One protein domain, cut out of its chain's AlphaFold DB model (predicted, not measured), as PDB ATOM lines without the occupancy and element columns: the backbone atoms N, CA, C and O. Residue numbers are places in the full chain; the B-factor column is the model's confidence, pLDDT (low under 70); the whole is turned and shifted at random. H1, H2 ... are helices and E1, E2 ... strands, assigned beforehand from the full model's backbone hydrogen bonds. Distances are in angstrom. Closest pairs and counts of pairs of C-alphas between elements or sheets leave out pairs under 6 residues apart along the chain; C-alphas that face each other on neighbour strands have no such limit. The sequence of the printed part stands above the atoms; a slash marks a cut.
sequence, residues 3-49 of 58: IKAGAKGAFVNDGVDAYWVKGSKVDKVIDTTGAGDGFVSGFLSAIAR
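Overview. This is residues 3 to 49 of the 58 residues of the protein "PfkB domain-containing protein" of Vibrio variabilis (UniProt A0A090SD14). The printed part makes a loose, open U: a two-strand hairpin, E1 and E2, is one arm, residues 22 to 34 swing round as the bend with no named element, and the helix H1 runs back as the other arm. Beside E1, on the hairpin arm, residues 3 to 4 pair with it briefly, and at the far end of the helix arm residues 41 to 49 stick out. You are reading 47 residues, with E1, E2 and H1 in that order, an antiparallel sheet E1 - E2, and a mixed class of helices and strands, with under half of the residues in named elements. The whole is loose, with a radius of gyration of the C-alphas of 11.9 A, and elongated, spanning 37 by 22 by 14 A.

Arrangement. Start at residues 3 to 4, which pair antiparallel with residues 10 to 11 of E1, the strand of residues 10 to 13. A tight link leads to E2, residues 18 to 21, and the two form an antiparallel hairpin at 156 degrees. Look there for C-alphas 13 and 18, which face each other at 4.3 A, and for N 10 and O 21, 2.9 A apart and within hydrogen-bond range. Go on to H1, residues 35 to 47, where every O i to N i+4 pair is within hydrogen-bond range; H1 and E1 are apart.

Along the chain. Find C-alpha 10 at (189.378, 96.843, 142.700), where E1 begins; it measures 10.0 A from first to last C-alpha, as does E2. H1 begins at C-alpha 35, (200.339, 91.222, 140.938), and runs 18.3 A to C-alpha 47 at (197.511, 105.006, 152.636).

Size, cuts and confidence. The C-alphas farthest apart are those of Val 16 and Ile 30, 37.3 A. The link from E2 to H1 is long, with 13 residues. The printed part has no cut, and no printed residue is under 70 in pLDDT.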
ATOM      1  N   ILE A   3     188.686  94.854 147.747       95.12
ATOM      2  CA  ILE A   3     188.810  93.557 147.076       95.12
ATOM      3  C   ILE A   3     189.477  93.781 145.720       95.12
ATOM      4  O   ILE A   3     188.887  94.380 144.823       95.12
ATOM      5  N   LYS A   4     190.693  93.261 145.541       93.56
ATOM      6  CA  LYS A   4     191.349  93.220 144.229       93.56
ATOM      7  C   LYS A   4     190.641  92.188 143.344       93.56
ATOM      8  O   LYS A   4     190.561  91.017 143.694       93.56
ATOM      9  N   ALA A   5     190.187  92.609 142.169       93.69
ATOM     10  CA  ALA A   5     189.428  91.806 141.209       93.69
ATOM     11  C   ALA A   5     190.172  91.624 139.869       93.69
ATOM     12  O   ALA A   5     189.562  91.573 138.795       93.69
ATOM     13  N   GLY A   6     191.505  91.546 139.920       89.75
ATOM     14  CA  GLY A   6     192.355  91.336 138.746       89.75
ATOM     15  C   GLY A   6     192.122  92.397 137.667       89.75
ATOM     16  O   GLY A   6     192.158  93.591 137.947       89.75
ATOM     17  N   ALA A   7     191.843  91.963 136.436       88.75
ATOM     18  CA  ALA A   7     191.606  92.853 135.295       88.75
ATOM     19  C   ALA A   7     190.374  93.768 135.448       88.75
ATOM     20  O   ALA A   7     190.269  94.771 134.744       88.75
ATOM     21  N   LYS A   8     189.443  93.461 136.365       88.94
ATOM     22  CA  LYS A   8     188.305  94.342 136.676       88.94
ATOM     23  C   LYS A   8     188.703  95.532 137.560       88.94
ATOM     24  O   LYS A   8     187.908  96.454 137.708       88.94
ATOM     25  N   GLY A   9     189.920  95.526 138.111       92.94
ATOM     26  CA  GLY A   9     190.419  96.537 139.037       92.94
ATOM     27  C   GLY A   9     190.209  96.143 140.490       92.94
ATOM     28  O   GLY A   9     190.534  95.019 140.876       92.94
ATOM     29  N   ALA A  10     189.668  97.055 141.289       96.06
ATOM     30  CA  ALA A  10     189.378  96.843 142.700       96.06
ATOM     31  C   ALA A  10     187.953  97.288 143.045       96.06
ATOM     32  O   ALA A  10     187.448  98.278 142.523       96.06
ATOM     33  N   PHE A  11     187.305  96.553 143.939       95.88
ATOM     34  CA  PHE A  11     186.052  96.959 144.558       95.88
ATOM     35  C   PHE A  11     186.352  97.546 145.933       95.88
ATOM     36  O   PHE A  11     187.020  96.905 146.749       95.88
ATOM     37  N   VAL A  12     185.865  98.754 146.183       96.19
ATOM     38  CA  VAL A  12     186.078  99.495 147.424       96.19
ATOM     39  C   VAL A  12     184.731  99.694 148.101       96.19
ATOM     40  O   VAL A  12     183.750 100.039 147.453       96.19
ATOM     41  N   ASN A  13     184.696  99.466 149.409       95.00
ATOM     42  CA  ASN A  13     183.593  99.839 150.285       95.00
ATOM     43  C   ASN A  13     184.184 100.607 151.471       95.00
ATOM     44  O   ASN A  13     184.987 100.044 152.222       95.00
ATOM     45  N   ASP A  14     183.832 101.877 151.623       91.38
ATOM     46  CA  ASP A  14     184.349 102.761 152.677       91.38
ATOM     47  C   ASP A  14     183.465 102.801 153.939       91.38
ATOM     48  O   ASP A  14     183.782 103.499 154.899       91.38
ATOM     49  N   GLY A  15     182.404 101.993 153.976       92.44
ATOM     50  CA  GLY A  15     181.421 101.933 155.056       92.44
ATOM     51  C   GLY A  15     180.169 102.771 154.795       92.44
ATOM     52  O   GLY A  15     179.176 102.575 155.494       92.44
ATOM     53  N   VAL A  16     180.189 103.647 153.788       93.56
ATOM     54  CA  VAL A  16     179.035 104.440 153.341       93.56
ATOM     55  C   VAL A  16     178.653 104.032 151.925       93.56
ATOM     56  O   VAL A  16     177.521 103.617 151.684       93.56
ATOM     57  N   ASP A  17     179.627 104.070 151.021       93.38
ATOM     58  CA  ASP A  17     179.467 103.783 149.608       93.38
ATOM     59  C   ASP A  17     180.309 102.583 149.182       93.38
ATOM     60  O   ASP A  17     181.315 102.203 149.793       93.38
ATOM     61  N   ALA A  18     179.876 101.968 148.086       95.00
ATOM     62  CA  ALA A  18     180.573 100.861 147.464       95.00
ATOM     63  C   ALA A  18     180.710 101.105 145.960       95.00
ATOM     64  O   ALA A  18     179.721 101.328 145.261       95.00
ATOM     65  N   TYR A  19     181.939 101.054 145.454       95.50
ATOM     66  CA  TYR A  19     182.244 101.424 144.076       95.50
ATOM     67  C   TYR A  19     183.400 100.618 143.488       95.50
ATOM     68  O   TYR A  19     184.213 100.003 144.181       95.50
ATOM     69  N   TRP A  20     183.458 100.621 142.158       95.81
ATOM     70  CA  TRP A  20     184.527 100.000 141.389       95.81
ATOM     71  C   TRP A  20     185.588 101.029 141.010       95.81
ATOM     72  O   TRP A  20     185.287 102.054 140.399       95.81
ATOM     73  N   VAL A  21     186.843 100.705 141.299       94.69
ATOM     74  CA  VAL A  21     188.024 101.402 140.795       94.69
ATOM     75  C   VAL A  21     188.578 100.584 139.636       94.69
ATOM     76  O   VAL A  21     188.951  99.423 139.803       94.69
ATOM     77  N   LYS A  22     188.587 101.169 138.433       91.81
ATOM     78  CA  LYS A  22     189.132 100.503 137.244       91.81
ATOM     79  C   LYS A  22     190.623 100.252 137.424       91.81
ATOM     80  O   LYS A  22     191.363 101.167 137.762       91.81
ATOM     81  N   GLY A  23     191.037  99.024 137.127       84.31
ATOM     82  CA  GLY A  23     192.445  98.660 137.106       84.31
ATOM     83  C   GLY A  23     193.169  99.276 135.914       84.31
ATOM     84  O   GLY A  23     192.570  99.560 134.870       84.31
ATOM     85  N   SER A  24     194.477  99.436 136.070       85.31
ATOM     86  CA  SER A  24     195.364  99.878 134.999       85.31
ATOM     87  C   SER A  24     195.411  98.864 133.849       85.31
ATOM     88  O   SER A  24     195.492  97.651 134.062       85.31
ATOM     89  N   LYS A  25     195.353  99.359 132.606       84.75
ATOM     90  CA  LYS A  25     195.440  98.514 131.408       84.75
ATOM     91  C   LYS A  25     196.881  98.039 131.228       84.75
ATOM     92  O   LYS A  25     197.799  98.851 131.197       84.75
ATOM     93  N   VAL A  26     197.062  96.729 131.086       86.75
ATOM     94  CA  VAL A  26     198.361  96.107 130.807       86.75
ATOM     95  C   VAL A  26     198.346  95.613 129.366       86.75
ATOM     96  O   VAL A  26     197.530  94.761 129.021       86.75
ATOM     97  N   ASP A  27     199.229  96.150 128.521       87.44
ATOM     98  CA  ASP A  27     199.240  95.841 127.083       87.44
ATOM     99  C   ASP A  27     199.677  94.404 126.778       87.44
ATOM    100  O   ASP A  27     199.203  93.792 125.821       87.44
ATOM    101  N   LYS A  28     200.557  93.836 127.609       89.50
ATOM    102  CA  LYS A  28     200.998  92.445 127.494       89.50
ATOM    103  C   LYS A  28     201.203  91.833 128.875       89.50
ATOM    104  O   LYS A  28     202.102  92.232 129.610       89.50
ATOM    105  N   VAL A  29     200.380  90.843 129.214       88.69
ATOM    106  CA  VAL A  29     200.528  90.063 130.450       88.69
ATOM    107  C   VAL A  29     201.555  88.961 130.200       88.69
ATOM    108  O   VAL A  29     201.334  88.100 129.352       88.69
ATOM    109  N   ILE A  30     202.690  89.025 130.898       89.12
ATOM    110  CA  ILE A  30     203.764  88.020 130.813       89.12
ATOM    111  C   ILE A  30     203.641  87.012 131.956       89.12
ATOM    112  O   ILE A  30     203.660  85.809 131.718       89.12
ATOM    113  N   ASP A  31     203.475  87.515 133.178       88.75
ATOM    114  CA  ASP A  31     203.283  86.738 134.398       88.75
ATOM    115  C   ASP A  31     202.367  87.529 135.342       88.75
ATOM    116  O   ASP A  31     202.452  88.757 135.426       88.75
ATOM    117  N   THR A  32     201.452  86.837 136.013       88.25
ATOM    118  CA  THR A  32     200.535  87.422 137.004       88.25
ATOM    119  C   THR A  32     201.014  87.226 138.440       88.25
ATOM    120  O   THR A  32     200.413  87.780 139.366       88.25
ATOM    121  N   THR A  33     202.069  86.437 138.645       92.50
ATOM    122  CA  THR A  33     202.699  86.236 139.950       92.50
ATOM    123  C   THR A  33     203.163  87.582 140.506       92.50
ATOM    124  O   THR A  33     203.699  88.421 139.787       92.50
ATOM    125  N   GLY A  34     202.882  87.838 141.783       90.56
ATOM    126  CA  GLY A  34     203.211  89.108 142.434       90.56
ATOM    127  C   GLY A  34     202.276  90.279 142.106       90.56
ATOM    128  O   GLY A  34     202.374  91.322 142.746       90.56
ATOM    129  N   ALA A  35     201.304  90.145 141.193       90.94
ATOM    130  CA  ALA A  35     200.339  91.222 140.938       90.94
ATOM    131  C   ALA A  35     199.483  91.545 142.179       90.94
ATOM    132  O   ALA A  35     199.042  92.684 142.359       90.94
ATOM    133  N   GLY A  36     199.211  90.544 143.023       91.69
ATOM    134  CA  GLY A  36     198.558  90.720 144.323       91.69
ATOM    135  C   GLY A  36     199.439  91.497 145.298       91.69
ATOM    136  O   GLY A  36     199.027  92.552 145.774       91.69
ATOM    137  N   ASP A  37     200.667  91.028 145.513       95.19
ATOM    138  CA  ASP A  37     201.629  91.645 146.435       95.19
ATOM    139  C   ASP A  37     201.982  93.078 146.026       95.19
ATOM    140  O   ASP A  37     202.022  93.974 146.864       95.19
ATOM    141  N   GLY A  38     202.150  93.325 144.724       93.19
ATOM    142  CA  GLY A  38     202.369  94.661 144.173       93.19
ATOM    143  C   GLY A  38     201.191  95.603 144.425       93.19
ATOM    144  O   GLY A  38     201.401  96.761 144.774       93.19
ATOM    145  N   PHE A  39     199.955  95.101 144.327       94.31
ATOM    146  CA  PHE A  39     198.764  95.885 144.671       94.31
ATOM    147  C   PHE A  39     198.705  96.197 146.167       94.31
ATOM    148  O   PHE A  39     198.483  97.345 146.530       94.31
ATOM    149  N   VAL A  40     198.951  95.215 147.041       95.62
ATOM    150  CA  VAL A  40     198.943  95.432 148.498       95.62
ATOM    151  C   VAL A  40     200.046  96.408 148.912       95.62
ATOM    152  O   VAL A  40     199.792  97.326 149.687       95.62
ATOM    153  N   SER A  41     201.250  96.250 148.361       96.62
ATOM    154  CA  SER A  41     202.381  97.149 148.599       96.62
ATOM    155  C   SER A  41     202.058  98.581 148.167       96.62
ATOM    156  O   SER A  41     202.195  99.509 148.966       96.62
ATOM    157  N   GLY A  42     201.552  98.768 146.942       95.44
ATOM    158  CA  GLY A  42     201.132 100.076 146.434       95.44
ATOM    159  C   GLY A  42     200.021 100.706 147.276       95.44
ATOM    160  O   GLY A  42     200.139 101.864 147.673       95.44
ATOM    161  N   PHE A  43     198.999  99.921 147.626       95.81
ATOM    162  CA  PHE A  43     197.879 100.358 148.454       95.81
ATOM    163  C   PHE A  43     198.350 100.854 149.826       95.81
ATOM    164  O   PHE A  43     198.075 101.992 150.195       95.81
ATOM    165  N   LEU A  44     199.118 100.049 150.569       96.75
ATOM    166  CA  LEU A  44     199.617 100.436 151.897       96.75
ATOM    167  C   LEU A  44     200.529 101.666 151.830       96.75
ATOM    168  O   LEU A  44     200.453 102.546 152.683       96.75
ATOM    169  N   SER A  45     201.357 101.746 150.790       97.75
ATOM    170  CA  SER A  45     202.249 102.875 150.525       97.75
ATOM    171  C   SER A  45     201.472 104.174 150.255       97.75
ATOM    172  O   SER A  45     201.893 105.244 150.696       97.75
ATOM    173  N   ALA A  46     200.334 104.097 149.560       96.69
ATOM    174  CA  ALA A  46     199.450 105.233 149.305       96.69
ATOM    175  C   ALA A  46     198.691 105.664 150.570       96.69
ATOM    176  O   ALA A  46     198.663 106.852 150.885       96.69
ATOM    177  N   ILE A  47     198.158 104.714 151.346       96.69
ATOM    178  CA  ILE A  47     197.511 105.006 152.636       96.69
ATOM    179  C   ILE A  47     198.489 105.672 153.607       96.69
ATOM    180  O   ILE A  47     198.137 106.655 154.248       96.69
ATOM    181  N   ALA A  48     199.739 105.208 153.666       97.69
ATOM    182  CA  ALA A  48     200.783 105.823 154.489       97.69
ATOM    183  C   ALA A  48     201.155 107.258 154.060       97.69
ATOM    184  O   ALA A  48     201.861 107.947 154.790       97.69
ATOM    185  N   ARG A  49     200.717 107.696 152.873       97.69
ATOM    186  CA  ARG A  49     200.877 109.062 152.354       97.69
ATOM    187  C   ARG A  49     199.575 109.867 152.404       97.69
ATOM    188  O   ARG A  49     199.478 110.877 151.714       97.69
TER     189      ARG A  49